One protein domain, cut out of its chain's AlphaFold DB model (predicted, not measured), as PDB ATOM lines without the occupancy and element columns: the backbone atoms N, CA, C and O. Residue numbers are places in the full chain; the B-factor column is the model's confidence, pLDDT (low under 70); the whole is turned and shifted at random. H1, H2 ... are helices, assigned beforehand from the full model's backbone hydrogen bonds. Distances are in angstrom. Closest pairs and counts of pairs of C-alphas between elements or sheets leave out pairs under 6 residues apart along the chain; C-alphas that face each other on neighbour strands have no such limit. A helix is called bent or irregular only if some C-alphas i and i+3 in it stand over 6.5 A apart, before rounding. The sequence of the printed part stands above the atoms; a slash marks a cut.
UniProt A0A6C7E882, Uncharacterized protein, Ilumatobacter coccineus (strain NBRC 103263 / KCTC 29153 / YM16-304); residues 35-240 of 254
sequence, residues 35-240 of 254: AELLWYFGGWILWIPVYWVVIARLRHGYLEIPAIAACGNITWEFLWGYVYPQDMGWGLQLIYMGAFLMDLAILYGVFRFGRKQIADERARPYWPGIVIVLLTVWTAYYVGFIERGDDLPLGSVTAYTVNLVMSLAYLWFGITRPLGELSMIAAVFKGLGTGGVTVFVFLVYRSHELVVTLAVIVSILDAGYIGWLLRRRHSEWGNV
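This is residues 35 to 240 of the 254 residues of an uncharacterized protein of Ilumatobacter coccineus (strain NBRC 103263 / KCTC 29153 / YM16-304) (UniProt A0A6C7E882). Picture a bundle of eight helices set roughly lengthwise in a ring: H1 and H2, nearly end to end, make one side, and H4, H3, H6 and H8 follow round to H7, which closes the ring on H1 and H2. H5 packs on the outside of H3 and H4. The printed part has 206 residues with eight named helices, H1 to H8 in chain order, and no named strand; its class is all helix. It is compact, with a radius of gyration of the C-alphas of 17.0 A and spans of 50 by 40 by 27 A.

Start at H1, residues 35 to 45: it touches H7, residues 184 to 204, opposite ways at a shallow tilt of 23 degrees, the closest C-alphas being those of Gly 43 and Gly 193, 3.9 A apart. H2, residues 48 to 58, meets H1 only through their link and touches residues 185 to 190 of H7, closest at C-alphas 50 and 186, 4.6 A. H3, residues 67 to 83, and H4, residues 90 to 117, form a hairpin, closest at C-alphas 81 and 96, 4.6 A. Residues 102 to 109 of H4 touch H2, closest at C-alphas 109 and 58, 6.1 A. H5, residues 121 to 147, touches H3 the same way at a steep tilt of 36 degrees, only just past shallow, with C-alphas 135 and 71 closest, 5.4 A. H4 and H5 form a hairpin, closest at C-alphas 115 and 124, 5.5 A. H6, residues 156 to 176, touches H3, closest at C-alphas 166 and 69, 5.1 A. H8, residues 209 to 240, touches H6, closest at C-alphas 211 and 157, 5.2 A, and forms a hairpin with H7, closest at C-alphas 222 and 191, 5.3 A. H3 and H7, for instance, are apart. Every O i to N i+4 pair is within hydrogen-bond range in H1, H2, H3, H6, H7 and H8; H4 has 20 of 24 and H5 18 of 23.

Find C-alpha 35 at (106.009, 95.451, 101.574); from there H1 runs 15.0 A to C-alpha 45, and H2 runs 15.8 A from C-alpha 48 to 58. H3 spans 23.0 A from C-alpha 67 to 83. H4, 36.8 A from C-alpha 90 to 117, has a kink of 56 degrees near residue 111 and is irregular, with C-alphas 112 and 115 7.4 A apart. H5, 38.7 A from C-alpha 121 to 147, has a kink of 61 degrees near residue 128 and is irregular, with C-alphas 125 and 128 7.7 A apart. H6 runs 29.7 A from C-alpha 156 to 176, and H7 30.1 A from C-alpha 184 to 204. H8, the longest helix, runs 46.7 A from C-alpha 209 at (87.870, 90.476, 90.951) to C-alpha 240 at (89.310, 137.058, 94.610).

Look for the two C-alphas farthest apart at Arg 148 and Val 240, 55.2 A. The printed part has no cut and no long link. Its mean pLDDT is 94.7, and no printed residue is under 70.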
ATOM      1  N   ALA A  35     106.550  94.424 102.458       94.94
ATOM      2  CA  ALA A  35     106.009  95.451 101.574       94.94
ATOM      3  C   ALA A  35     104.480  95.528 101.688       94.94
ATOM      4  O   ALA A  35     103.935  96.629 101.775       94.94
ATOM      5  N   GLU A  36     103.804  94.384 101.745       95.62
ATOM      6  CA  GLU A  36     102.364  94.255 101.970       95.62
ATOM      7  C   GLU A  36     101.966  94.924 103.291       95.62
ATOM      8  O   GLU A  36     101.114  95.817 103.304       95.62
ATOM      9  N   LEU A  37     102.660  94.592 104.384       95.56
ATOM     10  CA  LEU A  37     102.436  95.220 105.688       95.56
ATOM     11  C   LEU A  37     102.650  96.742 105.622       95.56
ATOM     12  O   LEU A  37     101.810  97.512 106.088       95.56
ATOM     13  N   LEU A  38     103.739  97.211 105.005       96.50
ATOM     14  CA  LEU A  38     104.020  98.646 104.894       96.50
ATOM     15  C   LEU A  38     102.935  99.405 104.125       96.50
ATOM     16  O   LEU A  38     102.563 100.505 104.536       96.50
ATOM     17  N   TRP A  39     102.412  98.839 103.037       97.38
ATOM     18  CA  TRP A  39     101.338  99.469 102.269       97.38
ATOM     19  C   TRP A  39     100.020  99.501 103.034       97.38
ATOM     20  O   TRP A  39      99.356 100.541 103.047       97.38
ATOM     21  N   TYR A  40      99.675  98.410 103.722       96.00
ATOM     22  CA  TYR A  40      98.453  98.336 104.517       96.00
ATOM     23  C   TYR A  40      98.484  99.315 105.700       96.00
ATOM     24  O   TYR A  40      97.662 100.231 105.793       96.00
ATOM     25  N   PHE A  41      99.484  99.182 106.578       95.50
ATOM     26  CA  PHE A  41      99.623 100.026 107.766       95.50
ATOM     27  C   PHE A  41      99.933 101.481 107.401       95.50
ATOM     28  O   PHE A  41      99.402 102.397 108.025       95.50
ATOM     29  N   GLY A  42     100.750 101.718 106.370       95.75
ATOM     30  CA  GLY A  42     101.017 103.063 105.859       95.75
ATOM     31  C   GLY A  42      99.746 103.740 105.345       95.75
ATOM     32  O   GLY A  42      99.499 104.905 105.664       95.75
ATOM     33  N   GLY A  43      98.902 102.994 104.625       96.00
ATOM     34  CA  GLY A  43      97.577 103.446 104.213       96.00
ATOM     35  C   GLY A  43      96.704 103.838 105.407       96.00
ATOM     36  O   GLY A  43      96.141 104.933 105.425       96.00
ATOM     37  N   TRP A  44      96.657 103.002 106.446       94.19
ATOM     38  CA  TRP A  44      95.899 103.295 107.664       94.19
ATOM     39  C   TRP A  44      96.422 104.519 108.433       94.19
ATOM     40  O   TRP A  44      95.641 105.376 108.843       94.19
ATOM     41  N   ILE A  45      97.740 104.672 108.589       96.00
ATOM     42  CA  ILE A  45      98.331 105.831 109.280       96.00
ATOM     43  C   ILE A  45      97.912 107.142 108.598       96.00
ATOM     44  O   ILE A  45      97.634 108.139 109.267       96.00
ATOM     45  N   LEU A  46      97.807 107.140 107.267       97.50
ATOM     46  CA  LEU A  46      97.341 108.295 106.500       97.50
ATOM     47  C   LEU A  46      95.856 108.621 106.724       97.50
ATOM     48  O   LEU A  46      95.447 109.737 106.419       97.50
ATOM     49  N   TRP A  47      95.055 107.730 107.312       96.94
ATOM     50  CA  TRP A  47      93.690 108.046 107.741       96.94
ATOM     51  C   TRP A  47      93.624 108.816 109.067       96.94
ATOM     52  O   TRP A  47      92.634 109.507 109.314       96.94
ATOM     53  N   ILE A  48      94.671 108.797 109.901       95.88
ATOM     54  CA  ILE A  48      94.677 109.501 111.197       95.88
ATOM     55  C   ILE A  48      94.387 111.010 111.041       95.88
ATOM     56  O   ILE A  48      93.521 111.530 111.756       95.88
ATOM     57  N   PRO A  49      95.012 111.749 110.097       97.38
ATOM     58  CA  PRO A  49      94.664 113.150 109.853       97.38
ATOM     59  C   PRO A  49      93.204 113.358 109.429       97.38
ATOM     60  O   PRO A  49      92.618 114.395 109.744       97.38
ATOM     61  N   VAL A  50      92.598 112.384 108.742       97.00
ATOM     62  CA  VAL A  50      91.186 112.428 108.338       97.00
ATOM     63  C   VAL A  50      90.293 112.380 109.575       97.00
ATOM     64  O   VAL A  50      89.477 113.285 109.767       97.00
ATOM     65  N   TYR A  51      90.511 111.396 110.457       96.62
ATOM     66  CA  TYR A  51      89.808 111.283 111.738       96.62
ATOM     67  C   TYR A  51      89.941 112.559 112.565       96.62
ATOM     68  O   TYR A  51      88.935 113.118 113.012       96.62
ATOM     69  N   TRP A  52      91.167 113.076 112.705       96.81
ATOM     70  CA  TRP A  52      91.415 114.324 113.422       96.81
ATOM     71  C   TRP A  52      90.561 115.461 112.867       96.81
ATOM     72  O   TRP A  52      89.876 116.146 113.627       96.81
ATOM     73  N   VAL A  53      90.607 115.699 111.553       96.38
ATOM     74  CA  VAL A  53      89.889 116.809 110.916       96.38
ATOM     75  C   VAL A  53      88.384 116.680 111.122       96.38
ATOM     76  O   VAL A  53      87.741 117.663 111.504       96.38
ATOM     77  N   VAL A  54      87.823 115.492 110.886       95.62
ATOM     78  CA  VAL A  54      86.382 115.248 111.025       95.62
ATOM     79  C   VAL A  54      85.947 115.494 112.468       95.62
ATOM     80  O   VAL A  54      85.019 116.271 112.697       95.62
ATOM     81  N   ILE A  55      86.655 114.919 113.445       96.75
ATOM     82  CA  ILE A  55      86.344 115.065 114.873       96.75
ATOM     83  C   ILE A  55      86.531 116.514 115.338       96.75
ATOM     84  O   ILE A  55      85.685 117.055 116.053       96.75
ATOM     85  N   ALA A  56      87.600 117.190 114.911       95.75
ATOM     86  CA  ALA A  56      87.842 118.589 115.259       95.75
ATOM     87  C   ALA A  56      86.709 119.500 114.763       95.75
ATOM     88  O   ALA A  56      86.281 120.403 115.485       95.75
ATOM     89  N   ARG A  57      86.161 119.230 113.572       94.06
ATOM     90  CA  ARG A  57      85.037 119.989 113.001       94.06
ATOM     91  C   ARG A  57      83.716 119.788 113.742       94.06
ATOM     92  O   ARG A  57      82.893 120.707 113.746       94.06
ATOM     93  N   LEU A  58      83.548 118.685 114.477       94.12
ATOM     94  CA  LEU A  58      82.383 118.492 115.350       94.12
ATOM     95  C   LEU A  58      82.290 119.569 116.438       94.12
ATOM     96  O   LEU A  58      81.185 119.959 116.816       94.12
ATOM     97  N   ARG A  59      83.428 120.115 116.896       91.56
ATOM     98  CA  ARG A  59      83.466 121.229 117.868       91.56
ATOM     99  C   ARG A  59      82.837 122.510 117.317       91.56
ATOM    100  O   ARG A  59      82.345 123.329 118.084       91.56
ATOM    101  N   HIS A  60      82.801 122.649 115.994       91.81
ATOM    102  CA  HIS A  60      82.141 123.743 115.283       91.81
ATOM    103  C   HIS A  60      80.712 123.382 114.840       91.81
ATOM    104  O   HIS A  60      80.086 124.108 114.070       91.81
ATOM    105  N   GLY A  61      80.168 122.256 115.318       90.62
ATOM    106  CA  GLY A  61      78.800 121.828 115.039       90.62
ATOM    107  C   GLY A  61      78.550 121.400 113.593       90.62
ATOM    108  O   GLY A  61      77.407 121.488 113.119       90.62
ATOM    109  N   TYR A  62      79.606 120.968 112.901       91.56
ATOM    110  CA  TYR A  62      79.578 120.550 111.507       91.56
ATOM    111  C   TYR A  62      80.058 119.103 111.359       91.56
ATOM    112  O   TYR A  62      81.124 118.739 111.848       91.56
ATOM    113  N   LEU A  63      79.258 118.292 110.664       93.94
ATOM    114  CA  LEU A  63      79.573 116.909 110.320       93.94
ATOM    115  C   LEU A  63      79.983 116.848 108.846       93.94
ATOM    116  O   LEU A  63      79.129 116.910 107.953       93.94
ATOM    117  N   GLU A  64      81.292 116.749 108.614       93.00
ATOM    118  CA  GLU A  64      81.864 116.714 107.265       93.00
ATOM    119  C   GLU A  64      81.575 115.394 106.549       93.00
ATOM    120  O   GLU A  64      81.172 115.399 105.388       93.00
ATOM    121  N   ILE A  65      81.744 114.277 107.255       94.69
ATOM    122  CA  ILE A  65      81.541 112.942 106.701       94.69
ATOM    123  C   ILE A  65      80.044 112.673 106.431       94.69
ATOM    124  O   ILE A  65      79.184 113.061 107.232       94.69
ATOM    125  N   PRO A  66      79.687 112.023 105.308       96.25
ATOM    126  CA  PRO A  66      78.318 111.585 105.052       96.25
ATOM    127  C   PRO A  66      77.834 110.611 106.129       96.25
ATOM    128  O   PRO A  66      78.493 109.613 106.412       96.25
ATOM    129  N   ALA A  67      76.663 110.865 106.712       97.38
ATOM    130  CA  ALA A  67      76.160 110.064 107.827       97.38
ATOM    131  C   ALA A  67      75.955 108.578 107.480       97.38
ATOM    132  O   ALA A  67      76.246 107.721 108.309       97.38
ATOM    133  N   ILE A  68      75.510 108.266 106.254       97.94
ATOM    134  CA  ILE A  68      75.381 106.881 105.773       97.94
ATOM    135  C   ILE A  68      76.724 106.146 105.778       97.94
ATOM    136  O   ILE A  68      76.784 105.003 106.224       97.94
ATOM    137  N   ALA A  69      77.793 106.816 105.342       98.12
ATOM    138  CA  ALA A  69      79.136 106.255 105.322       98.12
ATOM    139  C   ALA A  69      79.704 106.126 106.739       98.12
ATOM    140  O   ALA A  69      80.280 105.099 107.061       98.12
ATOM    141  N   ALA A  70      79.476 107.114 107.609       98.31
ATOM    142  CA  ALA A  70      79.894 107.046 109.008       98.31
ATOM    143  C   ALA A  70      79.226 105.887 109.769       98.31
ATOM    144  O   ALA A  70      79.894 105.196 110.528       98.31
ATOM    145  N   CYS A  71      77.929 105.634 109.538       98.75
ATOM    146  CA  CYS A  71      77.236 104.479 110.123       98.75
ATOM    147  C   CYS A  71      77.808 103.153 109.600       98.75
ATOM    148  O   CYS A  71      77.961 102.206 110.367       98.75
ATOM    149  N   GLY A  72      78.142 103.091 108.309       98.62
ATOM    150  CA  GLY A  72      78.793 101.921 107.729       98.62
ATOM    151  C   GLY A  72      80.196 101.701 108.285       98.62
ATOM    152  O   GLY A  72      80.543 100.565 108.579       98.62
ATOM    153  N   ASN A  73      80.977 102.768 108.469       98.44
ATOM    154  CA  ASN A  73      82.362 102.682 108.926       98.44
ATOM    155  C   ASN A  73      82.435 102.180 110.367       98.44
ATOM    156  O   ASN A  73      83.075 101.168 110.617       98.44
ATOM    157  N   ILE A  74      81.663 102.783 111.280       98.62
ATOM    158  CA  ILE A  74      81.667 102.344 112.680       98.62
ATOM    159  C   ILE A  74      81.196 100.901 112.837       98.62
ATOM    160  O   ILE A  74      81.706 100.163 113.675       98.62
ATOM    161  N   THR A  75      80.222 100.489 112.025       98.69
ATOM    162  CA  THR A  75      79.738  99.108 112.044       98.69
ATOM    163  C   THR A  75      80.827  98.157 111.556       98.69
ATOM    164  O   THR A  75      81.008  97.094 112.140       98.69
ATOM    165  N   TRP A  76      81.570  98.546 110.519       98.31
ATOM    166  CA  TRP A  76      82.674  97.760 109.981       98.31
ATOM    167  C   TRP A  76      83.816  97.626 110.998       98.31
ATOM    168  O   TRP A  76      84.217  96.509 111.310       98.31
ATOM    169  N   GLU A  77      84.255  98.738 111.595       97.69
ATOM    170  CA  GLU A  77      85.318  98.764 112.611       97.69
ATOM    171  C   GLU A  77      84.915  98.001 113.882       97.69
ATOM    172  O   GLU A  77      85.753  97.385 114.534       97.69
ATOM    173  N   PHE A  78      83.626  97.988 114.243       96.88
ATOM    174  CA  PHE A  78      83.144  97.155 115.344       96.88
ATOM    175  C   PHE A  78      83.256  95.664 115.019       96.88
ATOM    176  O   PHE A  78      83.781  94.892 115.820       96.88
ATOM    177  N   LEU A  79      82.753  95.257 113.852       95.31
ATOM    178  CA  LEU A  79      82.736  93.854 113.455       95.31
ATOM    179  C   LEU A  79      84.159  93.311 113.308       95.31
ATOM    180  O   LEU A  79      84.492  92.330 113.962       95.31
ATOM    181  N   TRP A  80      85.018  93.985 112.549       93.31
ATOM    182  CA  TRP A  80      86.401  93.547 112.337       93.31
ATOM    183  C   TRP A  80      87.320  93.846 113.522       93.31
ATOM    184  O   TRP A  80      88.327  93.172 113.706       93.31
ATOM    185  N   GLY A  81      86.973  94.816 114.369       92.88
ATOM    186  CA  GLY A  81      87.720  95.141 115.580       92.88
ATOM    187  C   GLY A  81      87.389  94.265 116.787       92.88
ATOM    188  O   GLY A  81      88.244  94.126 117.660       92.88
ATOM    189  N   TYR A  82      86.205  93.649 116.862       91.12
ATOM    190  CA  TYR A  82      85.776  92.934 118.076       91.12
ATOM    191  C   TYR A  82      85.083  91.591 117.843       91.12
ATOM    192  O   TYR A  82      85.043  90.795 118.776       91.12
ATOM    193  N   VAL A  83      84.502  91.341 116.669       91.12
ATOM    194  CA  VAL A  83      83.664  90.151 116.430       91.12
ATOM    195  C   VAL A  83      84.378  89.130 115.552       91.12
ATOM    196  O   VAL A  83      84.351  87.942 115.852       91.12
ATOM    197  N   TYR A  84      85.028  89.602 114.494       87.81
ATOM    198  CA  TYR A  84      85.666  88.782 113.478       87.81
ATOM    199  C   TYR A  84      87.176  89.038 113.492       87.81
ATOM    200  O   TYR A  84      87.606  90.114 113.067       87.81
ATOM    201  N   PRO A  85      87.984  88.105 114.025       84.25
ATOM    202  CA  PRO A  85      89.431  88.247 114.034       84.25
ATOM    203  C   PRO A  85      89.990  88.209 112.608       84.25
ATOM    204  O   PRO A  85      89.501  87.476 111.750       84.25
ATOM    205  N   GLN A  86      91.048  88.982 112.381       88.31
ATOM    206  CA  GLN A  86      91.799  88.995 111.124       88.31
ATOM    207  C   GLN A  86      93.152  88.279 111.259       88.31
ATOM    208  O   GLN A  86      93.649  88.056 112.365       88.31
ATOM    209  N   ASP A  87      93.771  87.936 110.130       88.62
ATOM    210  CA  ASP A  87      94.949  87.058 110.058       88.62
ATOM    211  C   ASP A  87      96.312  87.781 109.919       88.62
ATOM    212  O   ASP A  87      97.365  87.142 109.948       88.62
ATOM    213  N   MET A  88      96.333  89.114 109.834       91.00
ATOM    214  CA  MET A  88      97.537  89.965 109.788       91.00
ATOM    215  C   MET A  88      98.202  90.169 111.160       91.00
ATOM    216  O   MET A  88      99.319  90.690 111.239       91.00
ATOM    217  N   GLY A  89      97.570  89.708 112.240       90.75
ATOM    218  CA  GLY A  89      98.116  89.710 113.599       90.75
ATOM    219  C   GLY A  89      97.501  90.777 114.503       90.75
ATOM    220  O   GLY A  89      96.862  91.728 114.048       90.75
ATOM    221  N   TRP A  90      97.682  90.633 115.816       90.88
ATOM    222  CA  TRP A  90      96.922  91.413 116.805       90.88
ATOM    223  C   TRP A  90      97.228  92.921 116.796       90.88
ATOM    224  O   TRP A  90      96.446  93.719 117.317       90.88
ATOM    225  N   GLY A  91      98.326  93.350 116.166       92.06
ATOM    226  CA  GLY A  91      98.626  94.765 115.954       92.06
ATOM    227  C   GLY A  91      97.602  95.468 115.060       92.06
ATOM    228  O   GLY A  91      97.200  96.593 115.367       92.06
ATOM    229  N   LEU A  92      97.123  94.801 114.002       91.94
ATOM    230  CA  LEU A  92      96.035  95.327 113.173       91.94
ATOM    231  C   LEU A  92      94.704  95.334 113.940       91.94
ATOM    232  O   LEU A  92      93.921  96.273 113.818       91.94
ATOM    233  N   GLN A  93      94.487  94.347 114.809       91.56
ATOM    234  CA  GLN A  93      93.293  94.309 115.648       91.56
ATOM    235  C   GLN A  93      93.173  95.559 116.529       91.56
ATOM    236  O   GLN A  93      92.121  96.196 116.574       91.56
ATOM    237  N   LEU A  94      94.264  95.949 117.198       92.69
ATOM    238  CA  LEU A  94      94.299  97.163 118.020       92.69
ATOM    239  C   LEU A  94      94.011  98.426 117.211       92.69
ATOM    240  O   LEU A  94      93.418  99.373 117.729       92.69
ATOM    241  N   ILE A  95      94.434  98.437 115.951       94.19
ATOM    242  CA  ILE A  95      94.151  99.520 115.023       94.19
ATOM    243  C   ILE A  95      92.643  99.632 114.763       94.19
ATOM    244  O   ILE A  95      92.109 100.729 114.935       94.19
ATOM    245  N   TYR A  96      91.955  98.538 114.424       94.94
ATOM    246  CA  TYR A  96      90.500  98.557 114.225       94.94
ATOM    247  C   TYR A  96      89.754  98.923 115.509       94.94
ATOM    248  O   TYR A  96      88.877  99.785 115.512       94.94
ATOM    249  N   MET A  97      90.169  98.361 116.648       94.50
ATOM    250  CA  MET A  97      89.607  98.719 117.953       94.50
ATOM    251  C   MET A  97      89.765 100.218 118.252       94.50
ATOM    252  O   MET A  97      88.825 100.858 118.727       94.50
ATOM    253  N   GLY A  98      90.934 100.797 117.962       95.50
ATOM    254  CA  GLY A  98      91.201 102.226 118.122       95.50
ATOM    255  C   GLY A  98      90.417 103.097 117.138       95.50
ATOM    256  O   GLY A  98      89.904 104.151 117.524       95.50
ATOM    257  N   ALA A  99      90.277 102.656 115.888       97.12
ATOM    258  CA  ALA A  99      89.464 103.318 114.875       97.12
ATOM    259  C   ALA A  99      87.982 103.337 115.259       97.12
ATOM    260  O   ALA A  99      87.367 104.405 115.238       97.12
ATOM    261  N   PHE A 100      87.451 102.226 115.773       97.75
ATOM    262  CA  PHE A 100      86.109 102.164 116.347       97.75
ATOM    263  C   PHE A 100      85.894 103.210 117.456       97.75
ATOM    264  O   PHE A 100      84.857 103.874 117.499       97.75
ATOM    265  N   LEU A 101      86.881 103.429 118.337       96.94
ATOM    266  CA  LEU A 101      86.781 104.467 119.374       96.94
ATOM    267  C   LEU A 101      86.718 105.884 118.785       96.94
ATOM    268  O   LEU A 101      85.971 106.729 119.287       96.94
ATOM    269  N   MET A 102      87.477 106.159 117.722       97.44
ATOM    270  CA  MET A 102      87.381 107.430 116.994       97.44
ATOM    271  C   MET A 102      86.013 107.576 116.319       97.44
ATOM    272  O   MET A 102      85.403 108.650 116.357       97.44
ATOM    273  N   ASP A 103      85.488 106.482 115.780       98.06
ATOM    274  CA  ASP A 103      84.172 106.433 115.165       98.06
ATOM    275  C   ASP A 103      83.031 106.662 116.156       98.06
ATOM    276  O   ASP A 103      82.038 107.279 115.783       98.06
ATOM    277  N   LEU A 104      83.162 106.290 117.434       98.38
ATOM    278  CA  LEU A 104      82.172 106.658 118.456       98.38
ATOM    279  C   LEU A 104      82.017 108.184 118.574       98.38
ATOM    280  O   LEU A 104      80.898 108.691 118.716       98.38
ATOM    281  N   ALA A 105      83.115 108.939 118.460       97.44
ATOM    282  CA  ALA A 105      83.059 110.401 118.439       97.44
ATOM    283  C   ALA A 105      82.367 110.921 117.166       97.44
ATOM    284  O   ALA A 105      81.573 111.867 117.229       97.44
ATOM    285  N   ILE A 106      82.617 110.285 116.020       98.12
ATOM    286  CA  ILE A 106      81.943 110.608 114.756       98.12
ATOM    287  C   ILE A 106      80.450 110.274 114.836       98.12
ATOM    288  O   ILE A 106      79.633 111.109 114.451       98.12
ATOM    289  N   LEU A 107      80.072 109.123 115.395       98.50
ATOM    290  CA  LEU A 107      78.687 108.693 115.579       98.50
ATOM    291  C   LEU A 107      77.924 109.648 116.504       98.50
ATOM    292  O   LEU A 107      76.786 110.019 116.208       98.50
ATOM    293  N   TYR A 108      78.561 110.138 117.569       97.88
ATOM    294  CA  TYR A 108      78.002 111.241 118.353       97.88
ATOM    295  C   TYR A 108      77.711 112.465 117.465       97.88
ATOM    296  O   TYR A 108      76.616 113.035 117.518       97.88
ATOM    297  N   GLY A 109      78.647 112.834 116.588       97.94
ATOM    298  CA  GLY A 109      78.453 113.871 115.573       97.94
ATOM    299  C   GLY A 109      77.305 113.578 114.597       97.94
ATOM    300  O   GLY A 109      76.533 114.485 114.274       97.94
ATOM    301  N   VAL A 110      77.142 112.322 114.174       98.25
ATOM    302  CA  VAL A 110      76.029 111.844 113.338       98.25
ATOM    303  C   VAL A 110      74.701 112.105 114.035       98.25
ATOM    304  O   VAL A 110      73.861 112.811 113.477       98.25
ATOM    305  N   PHE A 111      74.512 111.652 115.276       97.75
ATOM    306  CA  PHE A 111      73.273 111.910 116.019       97.75
ATOM    307  C   PHE A 111      73.040 113.404 116.277       97.75
ATOM    308  O   PHE A 111      71.925 113.904 116.112       97.75
ATOM    309  N   ARG A 112      74.092 114.143 116.647       96.44
ATOM    310  CA  ARG A 112      73.975 115.538 117.093       96.44
ATOM    311  C   ARG A 112      73.799 116.543 115.953       96.44
ATOM    312  O   ARG A 112      73.043 117.512 116.111       96.44
ATOM    313  N   PHE A 113      74.511 116.349 114.844       96.38
ATOM    314  CA  PHE A 113      74.625 117.311 113.740       96.38
ATOM    315  C   PHE A 113      74.201 116.739 112.384       96.38
ATOM    316  O   PHE A 113      73.858 117.519 111.494       96.38
ATOM    317  N   GLY A 114      74.155 115.415 112.224       94.75
ATOM    318  CA  GLY A 114      73.858 114.757 110.949       94.75
ATOM    319  C   GLY A 114      72.474 115.067 110.380       94.75
ATOM    320  O   GLY A 114      72.330 115.136 109.165       94.75
ATOM    321  N   ARG A 115      71.487 115.421 111.219       95.12
ATOM    322  CA  ARG A 115      70.161 115.887 110.758       95.12
ATOM    323  C   ARG A 115      70.218 117.084 109.800       95.12
ATOM    324  O   ARG A 115      69.285 117.297 109.037       95.12
ATOM    325  N   LYS A 116      71.299 117.878 109.838       93.06
ATOM    326  CA  LYS A 116      71.528 119.001 108.910       93.06
ATOM    327  C   LYS A 116      71.813 118.535 107.478       93.06
ATOM    328  O   LYS A 116      71.702 119.335 106.561       93.06
ATOM    329  N   GLN A 117      72.175 117.265 107.289       92.75
ATOM    330  CA  GLN A 117      72.381 116.660 105.972       92.75
ATOM    331  C   GLN A 117      71.052 116.278 105.292       92.75
ATOM    332  O   GLN A 117      71.049 115.986 104.100       92.75
ATOM    333  N   ILE A 118      69.925 116.305 106.018       92.62
ATOM    334  CA  ILE A 118      68.594 116.100 105.442       92.62
ATOM    335  C   ILE A 118      68.084 117.423 104.859       92.62
ATOM    336  O   ILE A 118      67.931 118.416 105.584       92.62
ATOM    337  N   ALA A 119      67.776 117.400 103.561       89.75
ATOM    338  CA  ALA A 119      67.205 118.535 102.841       89.75
ATOM    339  C   ALA A 119      65.781 118.871 103.317       89.75
ATOM    340  O   ALA A 119      65.490 120.033 103.590       89.75
ATOM    341  N   ASP A 120      64.912 117.865 103.469       93.00
ATOM    342  CA  ASP A 120      63.546 118.058 103.965       93.00
ATOM    343  C   ASP A 120      63.514 118.219 105.493       93.00
ATOM    344  O   ASP A 120      63.809 117.300 106.263       93.00
ATOM    345  N   GLU A 121      63.099 119.397 105.952       93.88
ATOM    346  CA  GLU A 121      62.997 119.706 107.375       93.88
ATOM    347  C   GLU A 121      61.980 118.823 108.108       93.88
ATOM    348  O   GLU A 121      62.179 118.522 109.288       93.88
ATOM    349  N   ARG A 122      60.938 118.346 107.412       95.50
ATOM    350  CA  ARG A 122      59.895 117.475 107.979       95.50
ATOM    351  C   ARG A 122      60.424 116.092 108.341       95.50
ATOM    352  O   ARG A 122      59.866 115.442 109.221       95.50
ATOM    353  N   ALA A 123      61.508 115.657 107.700       94.00
ATOM    354  CA  ALA A 123      62.147 114.373 107.967       94.00
ATOM    355  C   ALA A 123      63.170 114.434 109.123       94.00
ATOM    356  O   ALA A 123      63.503 113.404 109.710       94.00
ATOM    357  N   ARG A 124      63.640 115.629 109.512       95.38
ATOM    358  CA  ARG A 124      64.650 115.809 110.578       95.38
ATOM    359  C   ARG A 124      64.252 115.251 111.956       95.38
ATOM    360  O   ARG A 124      65.157 114.766 112.638       95.38
ATOM    361  N   PRO A 125      62.979 115.285 112.403       96.81
ATOM    362  CA  PRO A 125      62.577 114.667 113.671       96.81
ATOM    363  C   PRO A 125      62.806 113.151 113.714       96.81
ATOM    364  O   PRO A 125      63.109 112.615 114.774       96.81
ATOM    365  N   TYR A 126      62.738 112.471 112.566       97.12
ATOM    366  CA  TYR A 126      62.955 111.023 112.457       97.12
ATOM    367  C   TYR A 126      64.439 110.640 112.393       97.12
ATOM    368  O   TYR A 126      64.765 109.458 112.295       97.12
ATOM    369  N   TRP A 127      65.347 111.619 112.466       97.31
ATOM    370  CA  TRP A 127      66.780 111.407 112.287       97.31
ATOM    371  C   TRP A 127      67.379 110.303 113.171       97.31
ATOM    372  O   TRP A 127      68.055 109.439 112.616       97.31
ATOM    373  N   PRO A 128      67.128 110.245 114.495       97.56
ATOM    374  CA  PRO A 128      67.674 109.163 115.312       97.56
ATOM    375  C   PRO A 128      67.214 107.777 114.842       97.56
ATOM    376  O   PRO A 128      68.015 106.850 114.807       97.56
ATOM    377  N   GLY A 129      65.951 107.654 114.414       98.06
ATOM    378  CA  GLY A 129      65.413 106.416 113.850       98.06
ATOM    379  C   GLY A 129      66.091 106.036 112.534       98.06
ATOM    380  O   GLY A 129      66.468 104.883 112.357       98.06
ATOM    381  N   ILE A 130      66.335 107.011 111.651       97.62
ATOM    382  CA  ILE A 130      67.086 106.798 110.402       97.62
ATOM    383  C   ILE A 130      68.498 106.288 110.705       97.62
ATOM    384  O   ILE A 130      68.940 105.331 110.079       97.62
ATOM    385  N   VAL A 131      69.197 106.872 111.683       98.38
ATOM    386  CA  VAL A 131      70.546 106.427 112.074       98.38
ATOM    387  C   VAL A 131      70.528 104.987 112.597       98.38
ATOM    388  O   VAL A 131      71.363 104.189 112.187       98.38
ATOM    389  N   ILE A 132      69.557 104.624 113.440       98.56
ATOM    390  CA  ILE A 132      69.407 103.245 113.943       98.56
ATOM    391  C   ILE A 132      69.144 102.264 112.794       98.56
ATOM    392  O   ILE A 132      69.753 101.195 112.745       98.56
ATOM    393  N   VAL A 133      68.277 102.631 111.844       98.50
ATOM    394  CA  VAL A 133      68.017 101.817 110.646       98.50
ATOM    395  C   VAL A 133      69.288 101.660 109.815       98.50
ATOM    396  O   VAL A 133      69.595 100.547 109.407       98.50
ATOM    397  N   LEU A 134      70.058 102.731 109.606       98.44
ATOM    398  CA  LEU A 134      71.321 102.672 108.866       98.44
ATOM    399  C   LEU A 134      72.332 101.735 109.531       98.44
ATOM    400  O   LEU A 134      72.906 100.902 108.838       98.44
ATOM    401  N   LEU A 135      72.525 101.838 110.850       98.75
ATOM    402  CA  LEU A 135      73.397 100.925 111.597       98.75
ATOM    403  C   LEU A 135      72.933  99.473 111.429       98.75
ATOM    404  O   LEU A 135      73.724  98.620 111.049       98.75
ATOM    405  N   THR A 136      71.634  99.215 111.604       98.62
ATOM    406  CA  THR A 136      71.055  97.866 111.484       98.62
ATOM    407  C   THR A 136      71.237  97.284 110.081       98.62
ATOM    408  O   THR A 136      71.623  96.126 109.937       98.62
ATOM    409  N   VAL A 137      70.978  98.081 109.039       98.56
ATOM    410  CA  VAL A 137      71.128  97.659 107.637       98.56
ATOM    411  C   VAL A 137      72.590  97.371 107.313       98.56
ATOM    412  O   VAL A 137      72.868  96.349 106.692       98.56
ATOM    413  N   TRP A 138      73.522  98.217 107.758       98.62
ATOM    414  CA  TRP A 138      74.950  97.958 107.579       98.62
ATOM    415  C   TRP A 138      75.401  96.695 108.310       98.62
ATOM    416  O   TRP A 138      76.119  95.892 107.722       98.62
ATOM    417  N   THR A 139      74.939  96.471 109.545       98.50
ATOM    418  CA  THR A 139      75.262  95.248 110.293       98.50
ATOM    419  C   THR A 139      74.759  94.016 109.553       98.50
ATOM    420  O   THR A 139      75.532  93.092 109.323       98.50
ATOM    421  N   ALA A 140      73.491  94.016 109.131       98.31
ATOM    422  CA  ALA A 140      72.908  92.900 108.392       98.31
ATOM    423  C   ALA A 140      73.633  92.650 107.060       98.31
ATOM    424  O   ALA A 140      73.884  91.498 106.709       98.31
ATOM    425  N   TYR A 141      73.999  93.716 106.343       98.19
ATOM    426  CA  TYR A 141      74.760  93.628 105.098       98.19
ATOM    427  C   TYR A 141      76.137  92.989 105.318       98.19
ATOM    428  O   TYR A 141      76.467  92.023 104.634       98.19
ATOM    429  N   TYR A 142      76.922  93.472 106.287       97.69
ATOM    430  CA  TYR A 142      78.261  92.933 106.540       97.69
ATOM    431  C   TYR A 142      78.231  91.508 107.074       97.69
ATOM    432  O   TYR A 142      78.925  90.659 106.530       97.69
ATOM    433  N   VAL A 143      77.400  91.218 108.081       95.75
ATOM    434  CA  VAL A 143      77.271  89.856 108.619       95.75
ATOM    435  C   VAL A 143      76.843  88.890 107.515       95.75
ATOM    436  O   VAL A 143      77.418  87.819 107.392       95.75
ATOM    437  N   GLY A 144      75.903  89.285 106.650       95.25
ATOM    438  CA  GLY A 144      75.496  88.460 105.513       95.25
ATOM    439  C   GLY A 144      76.630  88.159 104.526       95.25
ATOM    440  O   GLY A 144      76.683  87.049 104.006       95.25
ATOM    441  N   PHE A 145      77.531  89.113 104.271       93.00
ATOM    442  CA  PHE A 145      78.715  88.898 103.427       93.00
ATOM    443  C   PHE A 145      79.746  87.986 104.099       93.00
ATOM    444  O   PHE A 145      80.255  87.068 103.460       93.00
ATOM    445  N   ILE A 146      80.018  88.215 105.385       91.50
ATOM    446  CA  ILE A 146      81.011  87.461 106.160       91.50
ATOM    447  C   ILE A 146      80.580  85.996 106.306       91.50
ATOM    448  O   ILE A 146      81.328  85.100 105.931       91.50
ATOM    449  N   GLU A 147      79.346  85.744 106.750       89.31
ATOM    450  CA  GLU A 147      78.812  84.388 106.981       89.31
ATOM    451  C   GLU A 147      78.668  83.565 105.693       89.31
ATOM    452  O   GLU A 147      78.660  82.336 105.716       89.31
ATOM    453  N   ARG A 148      78.549  84.233 104.541       90.81
ATOM    454  CA  ARG A 148      78.554  83.570 103.231       90.81
ATOM    455  C   ARG A 148      79.959  83.259 102.712       90.81
ATOM    456  O   ARG A 148      80.065  82.562 101.706       90.81
ATOM    457  N   GLY A 149      81.003  83.773 103.362       87.50
ATOM    458  CA  GLY A 149      82.383  83.695 102.879       87.50
ATOM    459  C   GLY A 149      82.662  84.600 101.675       87.50
ATOM    460  O   GLY A 149      83.620  84.360 100.947       87.50
ATOM    461  N   ASP A 150      81.825  85.620 101.443       90.12
ATOM    462  CA  ASP A 150      81.971  86.572 100.329       90.12
ATOM    463  C   ASP A 150      82.880  87.770 100.693       90.12
ATOM    464  O   ASP A 150      83.173  88.612  99.840       90.12
ATOM    465  N   ASP A 151      83.308  87.881 101.957       92.94
ATOM    466  CA  ASP A 151      84.319  88.846 102.403       92.94
ATOM    467  C   ASP A 151      85.675  88.169 102.649       92.94
ATOM    468  O   ASP A 151      85.775  86.955 102.805       92.94
ATOM    469  N   LEU A 152      86.734  88.975 102.671       91.50
ATOM    470  CA  LEU A 152      88.115  88.524 102.825       91.50
ATOM    471  C   LEU A 152      88.561  88.582 104.296       91.50
ATOM    472  O   LEU A 152      87.980  89.355 105.055       91.50
ATOM    473  N   PRO A 153      89.634  87.870 104.701       89.00
ATOM    474  CA  PRO A 153      90.099  87.823 106.098       89.00
ATOM    475  C   PRO A 153      90.414  89.180 106.749       89.00
ATOM    476  O   PRO A 153      90.458  89.286 107.968       89.00
ATOM    477  N   LEU A 154      90.628  90.227 105.945       91.38
ATOM    478  CA  LEU A 154      90.850  91.606 106.405       91.38
ATOM    479  C   LEU A 154      89.627  92.517 106.199       91.38
ATOM    480  O   LEU A 154      89.777  93.736 106.101       91.38
ATOM    481  N   GLY A 155      88.444  91.948 105.965       93.94
ATOM    482  CA  GLY A 155      87.206  92.680 105.685       93.94
ATOM    483  C   GLY A 155      87.229  93.545 104.441       93.94
ATOM    484  O   GLY A 155      86.542  94.564 104.371       93.94
ATOM    485  N   SER A 156      88.080  93.210 103.472       95.50
ATOM    486  CA  SER A 156      88.422  94.133 102.392       95.50
ATOM    487  C   SER A 156      87.255  94.394 101.433       95.50
ATOM    488  O   SER A 156      87.117  95.521 100.956       95.50
ATOM    489  N   VAL A 157      86.374  93.423 101.169       96.75
ATOM    490  CA  VAL A 157      85.217  93.643 100.280       96.75
ATOM    491  C   VAL A 157      84.243  94.620 100.931       96.75
ATOM    492  O   VAL A 157      83.811  95.599 100.306       96.75
ATOM    493  N   THR A 158      83.919  94.406 102.206       97.44
ATOM    494  CA  THR A 158      82.991  95.282 102.931       97.44
ATOM    495  C   THR A 158      83.603  96.653 103.232       97.44
ATOM    496  O   THR A 158      82.905  97.662 103.077       97.44
ATOM    497  N   ALA A 159      84.911  96.729 103.509       97.56
ATOM    498  CA  ALA A 159      85.649  97.984 103.677       97.56
ATOM    499  C   ALA A 159      85.576  98.846 102.414       97.56
ATOM    500  O   ALA A 159      85.218 100.027 102.458       97.56
ATOM    501  N   TYR A 160      85.858  98.256 101.251       98.25
ATOM    502  CA  TYR A 160      85.770  98.979  99.986       98.25
ATOM    503  C   TYR A 160      84.329  99.302  99.586       98.25
ATOM    504  O   TYR A 160      84.104 100.317  98.926       98.25
ATOM    505  N   THR A 161      83.342  98.516 100.026       98.38
ATOM    506  CA  THR A 161      81.923  98.842  99.815       98.38
ATOM    507  C   THR A 161      81.540 100.137 100.531       98.38
ATOM    508  O   THR A 161      80.983 101.049  99.910       98.38
ATOM    509  N   VAL A 162      81.844 100.265 101.827       98.38
ATOM    510  CA  VAL A 162      81.538 101.508 102.550       98.38
ATOM    511  C   VAL A 162      82.374 102.674 102.040       98.38
ATOM    512  O   VAL A 162      81.863 103.791 101.925       98.38
ATOM    513  N   ASN A 163      83.621 102.421 101.640       97.94
ATOM    514  CA  ASN A 163      84.489 103.442 101.073       97.94
ATOM    515  C   ASN A 163      83.973 103.941  99.708       97.94
ATOM    516  O   ASN A 163      84.000 105.141  99.449       97.94
ATOM    517  N   LEU A 164      83.381 103.074  98.880       98.50
ATOM    518  CA  LEU A 164      82.675 103.466  97.655       98.50
ATOM    519  C   LEU A 164      81.505 104.410  97.949       98.50
ATOM    520  O   LEU A 164      81.405 105.478  97.337       98.50
ATOM    521  N   VAL A 165      80.650 104.055  98.914       98.38
ATOM    522  CA  VAL A 165      79.543 104.924  99.350       98.38
ATOM    523  C   VAL A 165      80.080 106.262  99.861       98.38
ATOM    524  O   VAL A 165      79.547 107.320  99.515       98.38
ATOM    525  N   MET A 166      81.166 106.233 100.637       97.88
ATOM    526  CA  MET A 166      81.829 107.424 101.161       97.88
ATOM    527  C   MET A 166      82.374 108.321 100.039       97.88
ATOM    528  O   MET A 166      82.083 109.517 100.034       97.88
ATOM    529  N   SER A 167      83.110 107.770  99.070       97.75
ATOM    530  CA  SER A 167      83.683 108.506  97.933       97.75
ATOM    531  C   SER A 167      82.614 109.139  97.046       97.75
ATOM    532  O   SER A 167      82.724 110.315  96.688       97.75
ATOM    533  N   LEU A 168      81.548 108.398  96.724       97.62
ATOM    534  CA  LEU A 168      80.421 108.927  95.949       97.62
ATOM    535  C   LEU A 168      79.739 110.089  96.680       97.62
ATOM    536  O   LEU A 168      79.457 111.132  96.084       97.62
ATOM    537  N   ALA A 169      79.515 109.942  97.984       96.19
ATOM    538  CA  ALA A 169      78.899 110.989  98.785       96.19
ATOM    539  C   ALA A 169      79.822 112.208  98.976       96.19
ATOM    540  O   ALA A 169      79.329 113.336  98.981       96.19
ATOM    541  N   TYR A 170      81.145 112.028  99.051       94.75
ATOM    542  CA  TYR A 170      82.099 113.142  99.044       94.75
ATOM    543  C   TYR A 170      82.096 113.905  97.722       94.75
ATOM    544  O   TYR A 170      82.083 115.135  97.746       94.75
ATOM    545  N   LEU A 171      82.031 113.222  96.575       94.50
ATOM    546  CA  LEU A 171      81.864 113.883  95.276       94.50
ATOM    547  C   LEU A 171      80.577 114.712  95.231       94.50
ATOM    548  O   LEU A 171      80.599 115.875  94.819       94.50
ATOM    549  N   TRP A 172      79.470 114.143  95.713       93.75
ATOM    550  CA  TRP A 172      78.200 114.857  95.821       93.75
ATOM    551  C   TRP A 172      78.292 116.079  96.744       93.75
ATOM    552  O   TRP A 172      77.846 117.168  96.375       93.75
ATOM    553  N   PHE A 173      78.907 115.942  97.924       93.25
ATOM    554  CA  PHE A 173      79.150 117.062  98.838       93.25
ATOM    555  C   PHE A 173      80.068 118.107  98.225       93.25
ATOM    556  O   PHE A 173      79.830 119.293  98.422       93.25
ATOM    557  N   GLY A 174      81.048 117.693  97.425       90.62
ATOM    558  CA  GLY A 174      81.804 118.581  96.561       90.62
ATOM    559  C   GLY A 174      80.862 119.481  95.772       90.62
ATOM    560  O   GLY A 174      80.832 120.698  95.952       90.62
ATOM    561  N   ILE A 175      80.044 118.890  94.916       90.81
ATOM    562  CA  ILE A 175      79.205 119.649  93.985       90.81
ATOM    563  C   ILE A 175      78.189 120.538  94.720       90.81
ATOM    564  O   ILE A 175      77.903 121.643  94.264       90.81
ATOM    565  N   THR A 176      77.670 120.081  95.859       90.38
ATOM    566  CA  THR A 176      76.537 120.725  96.542       90.38
ATOM    567  C   THR A 176      76.907 121.669  97.679       90.38
ATOM    568  O   THR A 176      76.084 122.514  98.032       90.38
ATOM    569  N   ARG A 177      78.109 121.565  98.263       89.94
ATOM    570  CA  ARG A 177      78.495 122.359  99.440       89.94
ATOM    571  C   ARG A 177      79.464 123.506  99.112       89.94
ATOM    572  O   ARG A 177      80.221 123.445  98.131       89.94
ATOM    573  N   PRO A 178      79.474 124.568  99.941       89.38
ATOM    574  CA  PRO A 178      80.502 125.606  99.893       89.38
ATOM    575  C   PRO A 178      81.906 125.040 100.169       89.38
ATOM    576  O   PRO A 178      82.065 124.153 101.006       89.38
ATOM    577  N   LEU A 179      82.956 125.588  99.541       87.44
ATOM    578  CA  LEU A 179      84.328 125.079  99.723       87.44
ATOM    579  C   LEU A 179      84.844 125.165 101.167       87.44
ATOM    580  O   LEU A 179      85.645 124.324 101.570       87.44
ATOM    581  N   GLY A 180      84.395 126.150 101.955       85.50
ATOM    582  CA  GLY A 180      84.787 126.285 103.366       85.50
ATOM    583  C   GLY A 180      84.370 125.085 104.229       85.50
ATOM    584  O   GLY A 180      85.028 124.751 105.217       85.50
ATOM    585  N   GLU A 181      83.325 124.377 103.806       87.69
ATOM    586  CA  GLU A 181      82.788 123.202 104.484       87.69
ATOM    587  C   GLU A 181      83.523 121.900 104.119       87.69
ATOM    588  O   GLU A 181      83.279 120.868 104.745       87.69
ATOM    589  N   LEU A 182      84.465 121.933 103.169       92.12
ATOM    590  CA  LEU A 182      85.177 120.755 102.662       92.12
ATOM    591  C   LEU A 182      86.677 120.839 102.967       92.12
ATOM    592  O   LEU A 182      87.372 121.786 102.565       92.12
ATOM    593  N   SER A 183      87.210 119.842 103.670       93.94
ATOM    594  CA  SER A 183      88.625 119.816 104.017       93.94
ATOM    595  C   SER A 183      89.472 119.194 102.910       93.94
ATOM    596  O   SER A 183      89.348 118.015 102.584       93.94
ATOM    597  N   MET A 184      90.419 119.977 102.380       94.75
ATOM    598  CA  MET A 184      91.443 119.457 101.466       94.75
ATOM    599  C   MET A 184      92.364 118.450 102.163       94.75
ATOM    600  O   MET A 184      92.783 117.482 101.543       94.75
ATOM    601  N   ILE A 185      92.653 118.664 103.453       95.56
ATOM    602  CA  ILE A 185      93.468 117.731 104.240       95.56
ATOM    603  C   ILE A 185      92.752 116.385 104.304       95.56
ATOM    604  O   ILE A 185      93.355 115.378 103.956       95.56
ATOM    605  N   ALA A 186      91.460 116.373 104.657       95.75
ATOM    606  CA  ALA A 186      90.692 115.132 104.693       95.75
ATOM    607  C   ALA A 186      90.670 114.464 103.314       95.75
ATOM    608  O   ALA A 186      90.991 113.290 103.224       95.75
ATOM    609  N   ALA A 187      90.387 115.208 102.238       96.38
ATOM    610  CA  ALA A 187      90.338 114.656 100.884       96.38
ATOM    611  C   ALA A 187      91.662 113.998 100.449       96.38
ATOM    612  O   ALA A 187      91.657 112.856  99.996       96.38
ATOM    613  N   VAL A 188      92.793 114.695 100.605       97.81
ATOM    614  CA  VAL A 188      94.110 114.198 100.174       97.81
ATOM    615  C   VAL A 188      94.563 113.020 101.024       97.81
ATOM    616  O   VAL A 188      94.945 111.993 100.473       97.81
ATOM    617  N   PHE A 189      94.503 113.136 102.352       98.25
ATOM    618  CA  PHE A 189      94.953 112.065 103.243       98.25
ATOM    619  C   PHE A 189      94.062 110.825 103.146       98.25
ATOM    620  O   PHE A 189      94.583 109.715 103.111       98.25
ATOM    621  N   LYS A 190      92.746 111.000 102.973       96.94
ATOM    622  CA  LYS A 190      91.812 109.902 102.696       96.94
ATOM    623  C   LYS A 190      92.139 109.197 101.384       96.94
ATOM    624  O   LYS A 190      92.190 107.968 101.350       96.94
ATOM    625  N   GLY A 191      92.383 109.961 100.317       97.62
ATOM    626  CA  GLY A 191      92.732 109.406  99.010       97.62
ATOM    627  C   GLY A 191      94.090 108.702  99.007       97.62
ATOM    628  O   GLY A 191      94.202 107.607  98.469       97.62
ATOM    629  N   LEU A 192      95.112 109.277  99.651       98.12
ATOM    630  CA  LEU A 192      96.429 108.643  99.780       98.12
ATOM    631  C   LEU A 192      96.383 107.407 100.683       98.12
ATOM    632  O   LEU A 192      96.978 106.389 100.341       98.12
ATOM    633  N   GLY A 193      95.654 107.471 101.800       97.50
ATOM    634  CA  GLY A 193      95.472 106.338 102.703       97.50
ATOM    635  C   GLY A 193      94.756 105.177 102.022       97.50
ATOM    636  O   GLY A 193      95.252 104.053 102.024       97.50
ATOM    637  N   THR A 194      93.646 105.467 101.338       97.44
ATOM    638  CA  THR A 194      92.934 104.472 100.522       97.44
ATOM    639  C   THR A 194      93.806 103.957  99.378       97.44
ATOM    640  O   THR A 194      93.816 102.761  99.118       97.44
ATOM    641  N   GLY A 195      94.593 104.822  98.732       97.75
ATOM    642  CA  GLY A 195      95.542 104.435  97.691       97.75
ATOM    643  C   GLY A 195      96.612 103.460  98.188       97.75
ATOM    644  O   GLY A 195      96.909 102.494  97.493       97.75
ATOM    645  N   GLY A 196      97.139 103.662  99.399       97.56
ATOM    646  CA  GLY A 196      98.077 102.727 100.030       97.56
ATOM    647  C   GLY A 196      97.461 101.342 100.249       97.56
ATOM    648  O   GLY A 196      98.040 100.341  99.833       97.56
ATOM    649  N   VAL A 197      96.240 101.288 100.792       97.19
ATOM    650  CA  VAL A 197      95.494 100.025 100.950       97.19
ATOM    651  C   VAL A 197      95.146  99.403  99.589       97.19
ATOM    652  O   VAL A 197      95.201  98.187  99.432       97.19
ATOM    653  N   THR A 198      94.881 100.211  98.559       97.75
ATOM    654  CA  THR A 198      94.637  99.716  97.195       97.75
ATOM    655  C   THR A 198      95.874  99.033  96.623       97.75
ATOM    656  O   THR A 198      95.750  97.984  95.995       97.75
ATOM    657  N   VAL A 199      97.074  99.581  96.852       97.81
ATOM    658  CA  VAL A 199      98.319  98.907  96.452       97.81
ATOM    659  C   VAL A 199      98.428  97.553  97.147       97.81
ATOM    660  O   VAL A 199      98.697  96.563  96.475       97.81
ATOM    661  N   PHE A 200      98.138  97.485  98.448       96.75
ATOM    662  CA  PHE A 200      98.077  96.211  99.164       96.75
ATOM    663  C   PHE A 200      97.082  95.225  98.523       96.75
ATOM    664  O   PHE A 200      97.447  94.078  98.274       96.75
ATOM    665  N   VAL A 201      95.867  95.662  98.169       95.94
ATOM    666  CA  VAL A 201      94.870  94.812  97.484       95.94
ATOM    667  C   VAL A 201      95.423  94.234  96.179       95.94
ATOM    668  O   VAL A 201      95.192  93.066  95.885       95.94
ATOM    669  N   PHE A 202      96.190  95.008  95.408       95.94
ATOM    670  CA  PHE A 202      96.826  94.513  94.183       95.94
ATOM    671  C   PHE A 202      97.995  93.555  94.422       95.94
ATOM    672  O   PHE A 202      98.312  92.767  93.530       95.94
ATOM    673  N   LEU A 203      98.655  93.634  95.576       94.50
ATOM    674  CA  LEU A 203      99.726  92.708  95.942       94.50
ATOM    675  C   LEU A 203      99.148  91.370  96.416       94.50
ATOM    676  O   LEU A 203      99.565  90.326  95.921       94.50
ATOM    677  N   VAL A 204      98.139  91.421  97.289       93.12
ATOM    678  CA  VAL A 204      97.627  90.251  98.019       93.12
ATOM    679  C   VAL A 204      96.383  89.637  97.376       93.12
ATOM    680  O   VAL A 204      96.307  88.428  97.194       93.12
ATOM    681  N   TYR A 205      95.407  90.454  96.981       92.88
ATOM    682  CA  TYR A 205      94.085  90.003  96.524       92.88
ATOM    683  C   TYR A 205      93.875  90.174  95.017       92.88
ATOM    684  O   TYR A 205      92.753  90.351  94.544       92.88
ATOM    685  N   ARG A 206      94.957  90.112  94.233       92.31
ATOM    686  CA  ARG A 206      94.949  90.378  92.781       92.31
ATOM    687  C   ARG A 206      93.978  89.523  91.966       92.31
ATOM    688  O   ARG A 206      93.578  89.942  90.884       92.31
ATOM    689  N   SER A 207      93.673  88.317  92.435       89.44
ATOM    690  CA  SER A 207      92.780  87.354  91.785       89.44
ATOM    691  C   SER A 207      91.316  87.564  92.175       89.44
ATOM    692  O   SER A 207      90.423  87.066  91.494       89.44
ATOM    693  N   HIS A 208      91.046  88.337  93.229       92.12
ATOM    694  CA  HIS A 208      89.700  88.566  93.729       92.12
ATOM    695  C   HIS A 208      89.050  89.760  93.013       92.12
ATOM    696  O   HIS A 208      89.116  90.912  93.452       92.12
ATOM    697  N   GLU A 209      88.382  89.473  91.895       94.31
ATOM    698  CA  GLU A 209      87.870  90.476  90.951       94.31
ATOM    699  C   GLU A 209      87.015  91.571  91.606       94.31
ATOM    700  O   GLU A 209      87.149  92.746  91.258       94.31
ATOM    701  N   LEU A 210      86.166  91.215  92.579       95.56
ATOM    702  CA  LEU A 210      85.266  92.172  93.225       95.56
ATOM    703  C   LEU A 210      86.026  93.257  94.006       95.56
ATOM    704  O   LEU A 210      85.817  94.442  93.751       95.56
ATOM    705  N   VAL A 211      86.921  92.883  94.929       96.50
ATOM    706  CA  VAL A 211      87.676  93.856  95.738       96.50
ATOM    707  C   VAL A 211      88.624  94.679  94.872       96.50
ATOM    708  O   VAL A 211      88.719  95.887  95.069       96.50
ATOM    709  N   VAL A 212      89.247  94.074  93.855       97.38
ATOM    710  CA  VAL A 212      90.091  94.796  92.892       97.38
ATOM    711  C   VAL A 212      89.268  95.830  92.124       97.38
ATOM    712  O   VAL A 212      89.673  96.988  92.009       97.38
ATOM    713  N   THR A 213      88.082  95.448  91.646       98.19
ATOM    714  CA  THR A 213      87.169  96.360  90.944       98.19
ATOM    715  C   THR A 213      86.741  97.513  91.844       98.19
ATOM    716  O   THR A 213      86.835  98.676  91.442       98.19
ATOM    717  N   LEU A 214      86.324  97.221  93.080       98.31
ATOM    718  CA  LEU A 214      85.966  98.256  94.046       98.31
ATOM    719  C   LEU A 214      87.161  99.175  94.345       98.31
ATOM    720  O   LEU A 214      86.992 100.394  94.367       98.31
ATOM    721  N   ALA A 215      88.367  98.625  94.497       98.25
ATOM    722  CA  ALA A 215      89.572  99.396  94.777       98.25
ATOM    723  C   ALA A 215      89.951 100.346  93.636       98.25
ATOM    724  O   ALA A 215      90.300 101.505  93.888       98.25
ATOM    725  N   VAL A 216      89.809  99.908  92.382       98.25
ATOM    726  CA  VAL A 216      89.979 100.773  91.205       98.25
ATOM    727  C   VAL A 216      88.941 101.891  91.199       98.25
ATOM    728  O   VAL A 216      89.310 103.060  91.075       98.25
ATOM    729  N   ILE A 217      87.658 101.557  91.362       98.56
ATOM    730  CA  ILE A 217      86.573 102.548  91.334       98.56
ATOM    731  C   ILE A 217      86.782 103.591  92.435       98.56
ATOM    732  O   ILE A 217      86.775 104.786  92.148       98.56
ATOM    733  N   VAL A 218      87.022 103.162  93.675       98.50
ATOM    734  CA  VAL A 218      87.246 104.068  94.811       98.50
ATOM    735  C   VAL A 218      88.456 104.969  94.564       98.50
ATOM    736  O   VAL A 218      88.357 106.180  94.758       98.50
ATOM    737  N   SER A 219      89.559 104.419  94.049       98.06
ATOM    738  CA  SER A 219      90.760 105.203  93.728       98.06
ATOM    739  C   SER A 219      90.489 106.272  92.663       98.06
ATOM    740  O   SER A 219      90.945 107.410  92.795       98.06
ATOM    741  N   ILE A 220      89.706 105.943  91.627       98.31
ATOM    742  CA  ILE A 220      89.290 106.902  90.592       98.31
ATOM    743  C   ILE A 220      88.409 108.001  91.195       98.31
ATOM    744  O   ILE A 220      88.622 109.180  90.907       98.31
ATOM    745  N   LEU A 221      87.430 107.638  92.028       98.31
ATOM    746  CA  LEU A 221      86.521 108.603  92.650       98.31
ATOM    747  C   LEU A 221      87.266 109.550  93.597       98.31
ATOM    748  O   LEU A 221      87.014 110.755  93.569       98.31
ATOM    749  N   ASP A 222      88.218 109.039  94.377       97.81
ATOM    750  CA  ASP A 222      89.030 109.841  95.294       97.81
ATOM    751  C   ASP A 222      89.954 110.800  94.548       97.81
ATOM    752  O   ASP A 222      89.985 111.998  94.851       97.81
ATOM    753  N   ALA A 223      90.654 110.313  93.519       97.69
ATOM    754  CA  ALA A 223      91.475 111.159  92.658       97.69
ATOM    755  C   ALA A 223      90.625 112.230  91.953       97.69
ATOM    756  O   ALA A 223      91.013 113.401  91.885       97.69
ATOM    757  N   GLY A 224      89.435 111.848  91.478       96.56
ATOM    758  CA  GLY A 224      88.459 112.753  90.883       96.56
ATOM    759  C   GLY A 224      88.004 113.838  91.858       96.56
ATOM    760  O   GLY A 224      88.008 115.018  91.503       96.56
ATOM    761  N   TYR A 225      87.677 113.469  93.099       96.94
ATOM    762  CA  TYR A 225      87.253 114.404  94.140       96.94
ATOM    763  C   TYR A 225      88.363 115.389  94.516       96.94
ATOM    764  O   TYR A 225      88.124 116.600  94.549       96.94
ATOM    765  N   ILE A 226      89.589 114.900  94.719       97.19
ATOM    766  CA  ILE A 226      90.764 115.739  94.993       97.19
ATOM    767  C   ILE A 226      91.004 116.712  93.832       97.19
ATOM    768  O   ILE A 226      91.120 117.922  94.045       97.19
ATOM    769  N   GLY A 227      91.031 116.209  92.594       95.62
ATOM    770  CA  GLY A 227      91.243 117.031  91.402       95.62
ATOM    771  C   GLY A 227      90.167 118.103  91.228       95.62
ATOM    772  O   GLY A 227      90.473 119.259  90.921       95.62
ATOM    773  N   TRP A 228      88.907 117.752  91.475       94.44
ATOM    774  CA  TRP A 228      87.785 118.684  91.422       94.44
ATOM    775  C   TRP A 228      87.880 119.761  92.524       94.44
ATOM    776  O   TRP A 228      87.720 120.951  92.227       94.44
ATOM    777  N   LEU A 229      88.243 119.391  93.759       95.06
ATOM    778  CA  LEU A 229      88.436 120.337  94.866       95.06
ATOM    779  C   LEU A 229      89.577 121.321  94.586       95.06
ATOM    780  O   LEU A 229      89.443 122.519  94.847       95.06
ATOM    781  N   LEU A 230      90.696 120.831  94.043       94.06
ATOM    782  CA  LEU A 230      91.848 121.662  93.683       94.06
ATOM    783  C   LEU A 230      91.473 122.694  92.617       94.06
ATOM    784  O   LEU A 230      91.768 123.882  92.773       94.06
ATOM    785  N   ARG A 231      90.762 122.266  91.567       92.19
ATOM    786  CA  ARG A 231      90.288 123.159  90.500       92.19
ATOM    787  C   ARG A 231      89.353 124.241  91.031       92.19
ATOM    788  O   ARG A 231      89.526 125.411  90.687       92.19
ATOM    789  N   ARG A 232      88.398 123.882  91.895       92.19
ATOM    790  CA  ARG A 232      87.487 124.865  92.499       92.19
ATOM    791  C   ARG A 232      88.213 125.879  93.371       92.19
ATOM    792  O   ARG A 232      87.950 127.069  93.230       92.19
ATOM    793  N   ARG A 233      89.158 125.442  94.209       89.62
ATOM    794  CA  ARG A 233      89.960 126.362  95.036       89.62
ATOM    795  C   ARG A 233      90.768 127.337  94.188       89.62
ATOM    796  O   ARG A 233      90.799 128.524  94.494       89.62
ATOM    797  N   HIS A 234      91.378 126.856  93.105       87.75
ATOM    798  CA  HIS A 234      92.114 127.718  92.183       87.75
ATOM    799  C   HIS A 234      91.195 128.744  91.496       87.75
ATOM    800  O   HIS A 234      91.551 129.916  91.385       87.75
ATOM    801  N   SER A 235      89.995 128.332  91.070       86.56
ATOM    802  CA  SER A 235      89.017 129.240  90.458       86.56
ATOM    803  C   SER A 235      88.517 130.311  91.432       86.56
ATOM    804  O   SER A 235      88.433 131.477  91.051       86.56
ATOM    805  N   GLU A 236      88.188 129.943  92.673       82.31
ATOM    806  CA  GLU A 236      87.744 130.908  93.690       82.31
ATOM    807  C   GLU A 236      88.867 131.897  94.043       82.31
ATOM    808  O   GLU A 236      88.620 133.100  94.104       82.31
ATOM    809  N   TRP A 237      90.117 131.434  94.155       73.25
ATOM    810  CA  TRP A 237      91.277 132.310  94.360       73.25
ATOM    811  C   TRP A 237      91.492 133.289  93.197       73.25
ATOM    812  O   TRP A 237      91.722 134.480  93.417       73.25
ATOM    813  N   GLY A 238      91.371 132.815  91.954       73.19
ATOM    814  CA  GLY A 238      91.467 133.658  90.762       73.19
ATOM    815  C   GLY A 238      90.429 134.784  90.745       73.19
ATOM    816  O   GLY A 238      90.769 135.915  90.403       73.19
ATOM    817  N   ASN A 239      89.201 134.498  91.188       73.56
ATOM    818  CA  ASN A 239      88.120 135.482  91.278       73.56
ATOM    819  C   ASN A 239      88.339 136.519  92.393       73.56
ATOM    820  O   ASN A 239      87.949 137.672  92.229       73.56
ATOM    821  N   VAL A 240      88.974 136.135  93.507       73.81
ATOM    822  CA  VAL A 240      89.310 137.058  94.610       73.81
ATOM    823  C   VAL A 240      90.466 137.988  94.230       73.81
ATOM    824  O   VAL A 240      90.415 139.180  94.522       73.81
TER     825      VAL A 240